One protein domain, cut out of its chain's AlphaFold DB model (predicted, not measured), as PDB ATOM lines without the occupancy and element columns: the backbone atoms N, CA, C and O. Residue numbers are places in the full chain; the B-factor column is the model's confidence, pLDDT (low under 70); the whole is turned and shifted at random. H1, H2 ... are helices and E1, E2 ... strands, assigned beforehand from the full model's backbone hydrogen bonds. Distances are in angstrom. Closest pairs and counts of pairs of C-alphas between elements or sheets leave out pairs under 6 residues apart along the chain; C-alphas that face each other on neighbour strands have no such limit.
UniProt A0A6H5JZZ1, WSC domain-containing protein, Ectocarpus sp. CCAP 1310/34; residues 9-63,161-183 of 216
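Overview. This is residues 9 to 63 and 161 to 183 of the 216 residues of the protein "WSC domain-containing protein" of Ectocarpus sp. CCAP 1310/34 (UniProt A0A6H5JZZ1). The core is one strongly twisted antiparallel sheet of four strands in the order E2, E1, E4, E5, with two very short helices, H1 and H2, and long stretches of loop round it. Short pairings continue it at both edges: residues 31 to 32 pair with E5, and the last stretch folds back so that residues 179 to 180 pair with E2, while E3 lies far out from the middle. The printed part has 78 residues, with two named helices and five named strands in the order E1, E2, H1, H2, E3, E4, E5; its class is mixed, with 35 residues, under half, in named elements. It is compact and rounded, with a radius of gyration of the C-alphas of 11.3 A and spans of 32 by 30 by 23 A.

Along the chain. E1 is residues 9 to 12, 10.4 A long, and begins at C-alpha 9, (196.116, 121.865, 205.171). E2 is residues 16 to 20, 13.6 A long. H1 is residues 23 to 27 and H2 residues 34 to 37, with C-alpha 34 at (193.729, 122.054, 188.756). E3 is residues 44 to 48. E4, residues 54 to 59, is 16.8 A long. E5, residues 164 to 169, is 15.2 A long and ends at C-alpha 169, (185.298, 120.855, 195.651).

Arrangement. E1 and E2 form a hairpin, antiparallel at 150 degrees, with N 18 and O 10 2.8 A apart. E1 and E4 are antiparallel at 158 degrees, with N 58 and O 9 2.8 A apart. E4 and E5 are antiparallel at 151 degrees, with N 55 and O 168 2.8 A apart. E2 and E5 are the edge strands. H2 is on the sheet at a height of 7.4 A, only just over E5, on which 3 of its 4 C-alphas fall; the closest C-alphas, of Asp 34 and Cys 167, are 5.5 A apart. H1 is on the sheet but only grazes it with residues 26 to 27; its closest C-alphas to E5 are those of Tyr 26 and Tyr 168, 6.5 A. E3 pairs with no named strand and is only just apart from E4, at 8.1 A. In H1 the one O i to N i+4 pair is within hydrogen-bond range; H2 is too short for such a pair, but its one O i to N i+3 pair is within range.

Size, cuts and confidence. The farthest C-alphas, of Pro 63 and Thr 173, are 33.4 A apart. Residues 64 to 160 are cut out, with 12.0 A between C-alphas 63 and 161; the link from E4 to E5 crosses this cut. Of the links printed whole, none is long. Residues 170 to 183 hold no named element. Mean pLDDT of the printed part is 78.9; residues 43 to 44, 61 to 63, 161, 172 and 178 to 183 are under 70.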
ATOM      1  N   PHE A   9     196.625 120.507 205.289       84.00
ATOM      2  CA  PHE A   9     196.116 121.865 205.171       84.00
ATOM      3  C   PHE A   9     195.545 122.081 203.777       84.00
ATOM      4  O   PHE A   9     195.903 121.379 202.832       84.00
ATOM      5  N   GLY A  10     194.642 123.042 203.660       83.75
ATOM      6  CA  GLY A  10     194.113 123.468 202.380       83.75
ATOM      7  C   GLY A  10     194.034 124.978 202.280       83.75
ATOM      8  O   GLY A  10     193.900 125.667 203.292       83.75
ATOM      9  N   VAL A  11     194.130 125.483 201.056       83.44
ATOM     10  CA  VAL A  11     194.028 126.911 200.742       83.44
ATOM     11  C   VAL A  11     192.869 127.157 199.783       83.44
ATOM     12  O   VAL A  11     192.653 126.389 198.843       83.44
ATOM     13  N   GLN A  12     192.093 128.206 200.051       85.31
ATOM     14  CA  GLN A  12     190.956 128.622 199.233       85.31
ATOM     15  C   GLN A  12     190.962 130.139 199.054       85.31
ATOM     16  O   GLN A  12     191.406 130.884 199.927       85.31
ATOM     17  N   PHE A  13     190.410 130.596 197.930       82.19
ATOM     18  CA  PHE A  13     190.054 131.993 197.712       82.19
ATOM     19  C   PHE A  13     191.208 132.982 197.945       82.19
ATOM     20  O   PHE A  13     190.989 134.062 198.478       82.19
ATOM     21  N   ALA A  14     192.428 132.614 197.539       76.88
ATOM     22  CA  ALA A  14     193.658 133.414 197.629       76.88
ATOM     23  C   ALA A  14     194.209 133.683 199.046       76.88
ATOM     24  O   ALA A  14     195.414 133.906 199.187       76.88
ATOM     25  N   TYR A  15     193.371 133.645 200.087       72.81
ATOM     26  CA  TYR A  15     193.749 134.059 201.445       72.81
ATOM     27  C   TYR A  15     193.186 133.181 202.574       72.81
ATOM     28  O   TYR A  15     193.487 133.414 203.747       72.81
ATOM     29  N   GLU A  16     192.356 132.180 202.288       74.62
ATOM     30  CA  GLU A  16     191.780 131.326 203.329       74.62
ATOM     31  C   GLU A  16     192.649 130.085 203.553       74.62
ATOM     32  O   GLU A  16     193.037 129.409 202.603       74.62
ATOM     33  N   CYS A  17     192.936 129.772 204.821       78.62
ATOM     34  CA  CYS A  17     193.602 128.536 205.222       78.62
ATOM     35  C   CYS A  17     192.656 127.659 206.016       78.62
ATOM     36  O   CYS A  17     191.931 128.130 206.903       78.62
ATOM     37  N   PHE A  18     192.772 126.367 205.767       78.56
ATOM     38  CA  PHE A  18     192.029 125.353 206.462       78.56
ATOM     39  C   PHE A  18     192.948 124.229 206.914       78.56
ATOM     40  O   PHE A  18     193.962 123.940 206.285       78.56
ATOM     41  N   CYS A  19     192.590 123.579 208.014       80.94
ATOM     42  CA  CYS A  19     193.338 122.445 208.548       80.94
ATOM     43  C   CYS A  19     192.408 121.257 208.779       80.94
ATOM     44  O   CYS A  19     191.296 121.415 209.293       80.94
ATOM     45  N   GLY A  20     192.900 120.067 208.457       75.19
ATOM     46  CA  GLY A  20     192.196 118.810 208.665       75.19
ATOM     47  C   GLY A  20     193.138 117.683 209.051       75.19
ATOM     48  O   GLY A  20     194.362 117.824 209.045       75.19
ATOM     49  N   SER A  21     192.553 116.550 209.418       79.88
ATOM     50  CA  SER A  21     193.302 115.389 209.911       79.88
ATOM     51  C   SER A  21     192.937 114.076 209.214       79.88
ATOM     52  O   SER A  21     193.517 113.037 209.519       79.88
ATOM     53  N   SER A  22     191.952 114.086 208.313       79.81
ATOM     54  CA  SER A  22     191.385 112.886 207.698       79.81
ATOM     55  C   SER A  22     191.327 113.025 206.179       79.81
ATOM     56  O   SER A  22     190.904 114.048 205.651       79.81
ATOM     57  N   THR A  23     191.718 111.966 205.468       77.75
ATOM     58  CA  THR A  23     191.630 111.919 204.000       77.75
ATOM     59  C   THR A  23     190.187 111.892 203.502       77.75
ATOM     60  O   THR A  23     189.884 112.399 202.429       77.75
ATOM     61  N   ALA A  24     189.267 111.364 204.316       81.00
ATOM     62  CA  ALA A  24     187.844 111.351 203.992       81.00
ATOM     63  C   ALA A  24     187.235 112.762 203.930       81.00
ATOM     64  O   ALA A  24     186.157 112.925 203.362       81.00
ATOM     65  N   ASP A  25     187.906 113.761 204.507       79.62
ATOM     66  CA  ASP A  25     187.409 115.131 204.579       79.62
ATOM     67  C   ASP A  25     187.499 115.804 203.202       79.62
ATOM     68  O   ASP A  25     186.515 116.376 202.733       79.62
ATOM     69  N   TYR A  26     188.643 115.680 202.515       81.75
ATOM     70  CA  TYR A  26     188.845 116.287 201.193       81.75
ATOM     71  C   TYR A  26     188.285 115.443 200.042       81.75
ATOM     72  O   TYR A  26     187.815 115.999 199.052       81.75
ATOM     73  N   ASP A  27     188.202 114.118 200.195       85.12
ATOM     74  CA  ASP A  27     187.566 113.245 199.195       85.12
ATOM     75  C   ASP A  27     186.032 113.398 199.146       85.12
ATOM     76  O   ASP A  27     185.390 113.023 198.161       85.12
ATOM     77  N   LYS A  28     185.424 113.961 200.198       84.12
ATOM     78  CA  LYS A  28     183.969 114.023 200.420       84.12
ATOM     79  C   LYS A  28     183.173 114.608 199.254       84.12
ATOM     80  O   LYS A  28     182.060 114.151 198.981       84.12
ATOM     81  N   HIS A  29     183.715 115.623 198.593       84.81
ATOM     82  CA  HIS A  29     183.024 116.367 197.538       84.81
ATOM     83  C   HIS A  29     183.581 116.094 196.134       84.81
ATOM     84  O   HIS A  29     183.015 116.569 195.148       84.81
ATOM     85  N   GLY A  30     184.623 115.263 196.038       87.25
ATOM     86  CA  GLY A  30     185.297 114.919 194.793       87.25
ATOM     87  C   GLY A  30     186.377 115.918 194.373       87.25
ATOM     88  O   GLY A  30     186.422 117.066 194.819       87.25
ATOM     89  N   SER A  31     187.258 115.445 193.492       92.81
ATOM     90  CA  SER A  31     188.344 116.225 192.901       92.81
ATOM     91  C   SER A  31     187.858 117.094 191.740       92.81
ATOM     92  O   SER A  31     186.988 116.683 190.964       92.81
ATOM     93  N   LEU A  32     188.498 118.241 191.568       91.19
ATOM     94  CA  LEU A  32     188.366 119.136 190.427       91.19
ATOM     95  C   LEU A  32     189.637 119.096 189.561       91.19
ATOM     96  O   LEU A  32     190.689 118.659 190.028       91.19
ATOM     97  N   PRO A  33     189.562 119.542 188.297       92.94
ATOM     98  CA  PRO A  33     190.743 119.941 187.540       92.94
ATOM     99  C   PRO A  33     191.532 121.046 188.257       92.94
ATOM    100  O   PRO A  33     190.938 121.968 188.809       92.94
ATOM    101  N   ASP A  34     192.863 121.021 188.158       88.75
ATOM    102  CA  ASP A  34     193.729 122.054 188.756       88.75
ATOM    103  C   ASP A  34     193.410 123.470 188.243       88.75
ATOM    104  O   ASP A  34     193.604 124.447 188.959       88.75
ATOM    105  N   SER A  35     192.826 123.584 187.041       90.12
ATOM    106  CA  SER A  35     192.371 124.857 186.469       90.12
ATOM    107  C   SER A  35     191.279 125.562 187.285       90.12
ATOM    108  O   SER A  35     191.044 126.754 187.103       90.12
ATOM    109  N   ASP A  36     190.579 124.843 188.164       90.38
ATOM    110  CA  ASP A  36     189.595 125.426 189.082       90.38
ATOM    111  C   ASP A  36     190.248 125.999 190.360       90.38
ATOM    112  O   ASP A  36     189.587 126.708 191.122       90.38
ATOM    113  N   CYS A  37     191.545 125.744 190.570       91.25
ATOM    114  CA  CYS A  37     192.350 126.169 191.716       91.25
ATOM    115  C   CYS A  37     193.455 127.189 191.347       91.25
ATOM    116  O   CYS A  37     194.517 127.204 191.953       91.25
ATOM    117  N   GLU A  38     193.226 128.059 190.359       92.38
ATOM    118  CA  GLU A  38     194.250 128.991 189.847       92.38
ATOM    119  C   GLU A  38     194.237 130.390 190.499       92.38
ATOM    120  O   GLU A  38     194.787 131.348 189.944       92.38
ATOM    121  N   TYR A  39     193.598 130.572 191.661       83.88
ATOM    122  CA  TYR A  39     193.652 131.868 192.344       83.88
ATOM    123  C   TYR A  39     195.052 132.064 192.904       83.88
ATOM    124  O   TYR A  39     195.524 131.257 193.695       83.88
ATOM    125  N   LEU A  40     195.710 133.151 192.513       80.62
ATOM    126  CA  LEU A  40     197.017 133.499 193.055       80.62
ATOM    127  C   LEU A  40     196.901 133.846 194.540       80.62
ATOM    128  O   LEU A  40     195.940 134.499 194.939       80.62
ATOM    129  N   CYS A  41     197.881 133.445 195.344       78.81
ATOM    130  CA  CYS A  41     197.913 133.810 196.756       78.81
ATOM    131  C   CYS A  41     198.103 135.322 196.928       78.81
ATOM    132  O   CYS A  41     199.014 135.908 196.336       78.81
ATOM    133  N   ASP A  42     197.340 135.939 197.831       77.19
ATOM    134  CA  ASP A  42     197.411 137.389 198.064       77.19
ATOM    135  C   ASP A  42     198.799 137.842 198.544       77.19
ATOM    136  O   ASP A  42     199.291 138.902 198.153       77.19
ATOM    137  N   ALA A  43     199.475 137.027 199.364       68.19
ATOM    138  CA  ALA A  43     200.810 137.360 199.861       68.19
ATOM    139  C   ALA A  43     201.957 136.840 198.976       68.19
ATOM    140  O   ALA A  43     203.113 137.210 199.221       68.19
ATOM    141  N   ASN A  44     201.669 135.977 197.995       69.75
ATOM    142  CA  ASN A  44     202.658 135.432 197.068       69.75
ATOM    143  C   ASN A  44     202.029 135.114 195.696       69.75
ATOM    144  O   ASN A  44     201.592 133.984 195.471       69.75
ATOM    145  N   PRO A  45     202.024 136.072 194.755       74.31
ATOM    146  CA  PRO A  45     201.374 135.890 193.463       74.31
ATOM    147  C   PRO A  45     202.094 134.899 192.531       74.31
ATOM    148  O   PRO A  45     201.618 134.669 191.425       74.31
ATOM    149  N   ASP A  46     203.216 134.307 192.953       79.75
ATOM    150  CA  ASP A  46     203.903 133.233 192.223       79.75
ATOM    151  C   ASP A  46     203.356 131.831 192.576       79.75
ATOM    152  O   ASP A  46     203.845 130.824 192.060       79.75
ATOM    153  N   GLN A  47     202.374 131.746 193.480       76.75
ATOM    154  CA  GLN A  47     201.770 130.501 193.961       76.75
ATOM    155  C   GLN A  47     200.249 130.530 193.822       76.75
ATOM    156  O   GLN A  47     199.627 131.591 193.905       76.75
ATOM    157  N   PHE A  48     199.661 129.346 193.654       83.75
ATOM    158  CA  PHE A  48     198.219 129.149 193.695       83.75
ATOM    159  C   PHE A  48     197.737 128.898 195.131       83.75
ATOM    160  O   PHE A  48     198.457 128.341 195.964       83.75
ATOM    161  N   CYS A  49     196.540 129.407 195.418       85.62
ATOM    162  CA  CYS A  49     195.847 129.366 196.696       85.62
ATOM    163  C   CYS A  49     194.348 129.058 196.497       85.62
ATOM    164  O   CYS A  49     193.465 129.751 197.024       85.62
ATOM    165  N   GLY A  50     194.052 128.012 195.722       87.25
ATOM    166  CA  GLY A  50     192.693 127.501 195.515       87.25
ATOM    167  C   GLY A  50     191.822 128.337 194.571       87.25
ATOM    168  O   GLY A  50     192.287 128.874 193.573       87.25
ATOM    169  N   GLY A  51     190.517 128.408 194.846       85.50
ATOM    170  CA  GLY A  51     189.519 129.094 194.015       85.50
ATOM    171  C   GLY A  51     188.254 129.473 194.795       85.50
ATOM    172  O   GLY A  51     188.221 129.378 196.018       85.50
ATOM    173  N   PHE A  52     187.186 129.914 194.119       84.62
ATOM    174  CA  PHE A  52     185.944 130.371 194.785       84.62
ATOM    175  C   PHE A  52     185.186 129.266 195.543       84.62
ATOM    176  O   PHE A  52     184.533 129.515 196.555       84.62
ATOM    177  N   SER A  53     185.213 128.040 195.027       88.94
ATOM    178  CA  SER A  53     184.624 126.852 195.669       88.94
ATOM    179  C   SER A  53     185.494 125.624 195.412       88.94
ATOM    180  O   SER A  53     185.009 124.511 195.205       88.94
ATOM    181  N   ALA A  54     186.798 125.877 195.359       89.94
ATOM    182  CA  ALA A  54     187.831 124.924 195.012       89.94
ATOM    183  C   ALA A  54     188.995 125.110 195.989       89.94
ATOM    184  O   ALA A  54     189.405 126.241 196.247       89.94
ATOM    185  N   MET A  55     189.471 124.022 196.580       88.44
ATOM    186  CA  MET A  55     190.522 124.027 197.592       88.44
ATOM    187  C   MET A  55     191.704 123.199 197.107       88.44
ATOM    188  O   MET A  55     191.527 122.038 196.742       88.44
ATOM    189  N   GLU A  56     192.903 123.771 197.153       88.62
ATOM    190  CA  GLU A  56     194.129 122.986 197.015       88.62
ATOM    191  C   GLU A  56     194.477 122.376 198.361       88.62
ATOM    192  O   GLU A  56     194.521 123.091 199.363       88.62
ATOM    193  N   VAL A  57     194.713 121.067 198.390       87.69
ATOM    194  CA  VAL A  57     195.006 120.325 199.619       87.69
ATOM    195  C   VAL A  57     196.442 119.822 199.588       87.69
ATOM    196  O   VAL A  57     196.926 119.330 198.569       87.69
ATOM    197  N   PHE A  58     197.110 119.917 200.730       84.88
ATOM    198  CA  PHE A  58     198.509 119.567 200.912       84.88
ATOM    199  C   PHE A  58     198.713 118.739 202.183       84.88
ATOM    200  O   PHE A  58     197.943 118.843 203.146       84.88
ATOM    201  N   THR A  59     199.781 117.942 202.227       78.38
ATOM    202  CA  THR A  59     200.217 117.281 203.464       78.38
ATOM    203  C   THR A  59     200.924 118.259 204.398       78.38
ATOM    204  O   THR A  59     201.708 119.109 203.976       78.38
ATOM    205  N   ILE A  60     200.677 118.101 205.695       72.12
ATOM    206  CA  ILE A  60     201.550 118.625 206.743       72.12
ATOM    207  C   ILE A  60     202.528 117.490 207.045       72.12
ATOM    208  O   ILE A  60     202.163 116.543 207.744       72.12
ATOM    209  N   GLU A  61     203.748 117.529 206.506       66.38
ATOM    210  CA  GLU A  61     204.773 116.608 206.998       66.38
ATOM    211  C   GLU A  61     205.084 116.989 208.448       66.38
ATOM    212  O   GLU A  61     205.602 118.066 208.748       66.38
ATOM    213  N   ALA A  62     204.683 116.120 209.379       51.03
ATOM    214  CA  ALA A  62     205.128 116.233 210.755       51.03
ATOM    215  C   ALA A  62     206.662 116.127 210.769       51.03
ATOM    216  O   ALA A  62     207.211 115.332 210.000       51.03
ATOM    217  N   PRO A  63     207.368 116.862 211.647       44.50
ATOM    218  CA  PRO A  63     208.775 116.582 211.876       44.50
ATOM    219  C   PRO A  63     208.882 115.105 212.245       44.50
ATOM    220  O   PRO A  63     208.265 114.664 213.217       44.50
ATOM    221  N   ASP A 161     209.083 120.568 201.560       59.12
ATOM    222  CA  ASP A 161     208.001 121.223 200.835       59.12
ATOM    223  C   ASP A 161     206.705 120.409 201.011       59.12
ATOM    224  O   ASP A 161     206.717 119.182 200.856       59.12
ATOM    225  N   PRO A 162     205.579 121.058 201.349       70.25
ATOM    226  CA  PRO A 162     204.321 120.359 201.545       70.25
ATOM    227  C   PRO A 162     203.901 119.657 200.250       70.25
ATOM    228  O   PRO A 162     203.936 120.243 199.166       70.25
ATOM    229  N   THR A 163     203.499 118.388 200.341       80.44
ATOM    230  CA  THR A 163     203.140 117.614 199.146       80.44
ATOM    231  C   THR A 163     201.745 118.004 198.679       80.44
ATOM    232  O   THR A 163     200.787 117.873 199.439       80.44
ATOM    233  N   TYR A 164     201.624 118.437 197.423       83.69
ATOM    234  CA  TYR A 164     200.342 118.717 196.776       83.69
ATOM    235  C   TYR A 164     199.534 117.433 196.554       83.69
ATOM    236  O   TYR A 164     200.032 116.473 195.961       83.69
ATOM    237  N   LEU A 165     198.283 117.420 197.019       86.12
ATOM    238  CA  LEU A 165     197.363 116.284 196.909       86.12
ATOM    239  C   LEU A 165     196.257 116.494 195.871       86.12
ATOM    240  O   LEU A 165     195.586 115.524 195.518       86.12
ATOM    241  N   GLY A 166     196.042 117.722 195.391       89.81
ATOM    242  CA  GLY A 166     195.060 118.028 194.350       89.81
ATOM    243  C   GLY A 166     194.132 119.199 194.671       89.81
ATOM    244  O   GLY A 166     194.148 119.753 195.773       89.81
ATOM    245  N   CYS A 167     193.297 119.527 193.684       92.56
ATOM    246  CA  CYS A 167     192.196 120.479 193.773       92.56
ATOM    247  C   CYS A 167     190.878 119.750 194.095       92.56
ATOM    248  O   CYS A 167     190.527 118.764 193.442       92.56
ATOM    249  N   TYR A 168     190.125 120.228 195.084       92.62
ATOM    250  CA  TYR A 168     188.909 119.576 195.586       92.62
ATOM    251  C   TYR A 168     187.741 120.553 195.695       92.62
ATOM    252  O   TYR A 168     187.928 121.741 195.955       92.62
ATOM    253  N   VAL A 169     186.519 120.050 195.511       92.44
ATOM    254  CA  VAL A 169     185.298 120.855 195.651       92.44
ATOM    255  C   VAL A 169     185.105 121.258 197.113       92.44
ATOM    256  O   VAL A 169     184.931 120.399 197.970       92.44
ATOM    257  N   ASP A 170     185.032 122.555 197.400       86.94
ATOM    258  CA  ASP A 170     184.773 123.049 198.754       86.94
ATOM    259  C   ASP A 170     183.613 124.054 198.774       86.94
ATOM    260  O   ASP A 170     183.675 125.138 198.189       86.94
ATOM    261  N   SER A 171     182.523 123.674 199.445       79.00
ATOM    262  CA  SER A 171     181.279 124.445 199.493       79.00
ATOM    263  C   SER A 171     181.179 125.282 200.764       79.00
ATOM    264  O   SER A 171     181.380 124.772 201.864       79.00
ATOM    265  N   GLN A 172     180.730 126.538 200.651       69.50
ATOM    266  CA  GLN A 172     180.542 127.427 201.811       69.50
ATOM    267  C   GLN A 172     179.562 126.890 202.860       69.50
ATOM    268  O   GLN A 172     179.622 127.281 204.023       69.50
ATOM    269  N   THR A 173     178.650 125.998 202.464       75.69
ATOM    270  CA  THR A 173     177.661 125.395 203.368       75.69
ATOM    271  C   THR A 173     178.078 124.030 203.906       75.69
ATOM    272  O   THR A 173     177.409 123.512 204.797       75.69
ATOM    273  N   ASP A 174     179.123 123.426 203.340       80.50
ATOM    274  CA  ASP A 174     179.622 122.105 203.715       80.50
ATOM    275  C   ASP A 174     181.110 122.018 203.348       80.50
ATOM    276  O   ASP A 174     181.473 121.532 202.279       80.50
ATOM    277  N   ARG A 175     181.951 122.612 204.202       80.12
ATOM    278  CA  ARG A 175     183.396 122.741 203.974       80.12
ATOM    279  C   ARG A 175     184.102 121.392 204.117       80.12
ATOM    280  O   ARG A 175     183.726 120.588 204.973       80.12
ATOM    281  N   ILE A 176     185.166 121.199 203.341       81.31
ATOM    282  CA  ILE A 176     186.115 120.083 203.450       81.31
ATOM    283  C   ILE A 176     186.725 120.059 204.854       81.31
ATOM    284  O   ILE A 176     186.683 119.046 205.545       81.31
ATOM    285  N   PHE A 177     187.242 121.199 205.310       76.44
ATOM    286  CA  PHE A 177     187.934 121.317 206.586       76.44
ATOM    287  C   PHE A 177     187.201 122.303 207.515       76.44
ATOM    288  O   PHE A 177     186.908 123.430 207.114       76.44
ATOM    289  N   PRO A 178     186.891 121.912 208.766       62.66
ATOM    290  CA  PRO A 178     186.058 122.713 209.666       62.66
ATOM    291  C   PRO A 178     186.815 123.837 210.389       62.66
ATOM    292  O   PRO A 178     186.177 124.722 210.959       62.66
ATOM    293  N   VAL A 179     188.153 123.805 210.415       58.34
ATOM    294  CA  VAL A 179     188.974 124.815 211.098       58.34
ATOM    295  C   VAL A 179     189.477 125.825 210.079       58.34
ATOM    296  O   VAL A 179     190.345 125.494 209.277       58.34
ATOM    297  N   THR A 180     188.962 127.053 210.146       56.44
ATOM    298  CA  THR A 180     189.482 128.196 209.394       56.44
ATOM    299  C   THR A 180     190.466 128.986 210.247       56.44
ATOM    300  O   THR A 180     190.153 129.414 211.359       56.44
ATOM    301  N   THR A 181     191.650 129.245 209.707       54.22
ATOM    302  CA  THR A 181     192.466 130.384 210.138       54.22
ATOM    303  C   THR A 181     192.653 131.268 208.917       54.22
ATOM    304  O   THR A 181     193.629 131.127 208.186       54.22
ATOM    305  N   ALA A 182     191.679 132.137 208.649       43.28
ATOM    306  CA  ALA A 182     191.853 133.201 207.668       43.28
ATOM    307  C   ALA A 182     192.808 134.241 208.266       43.28
ATOM    308  O   ALA A 182     192.628 134.670 209.409       43.28
ATOM    309  N   SER A 183     193.849 134.609 207.528       39.50
ATOM    310  CA  SER A 183     194.774 135.663 207.929       39.50
ATOM    311  C   SER A 183     195.075 136.527 206.716       39.50
ATOM    312  O   SER A 183     195.442 136.001 205.671       39.50
TER     313      SER A 183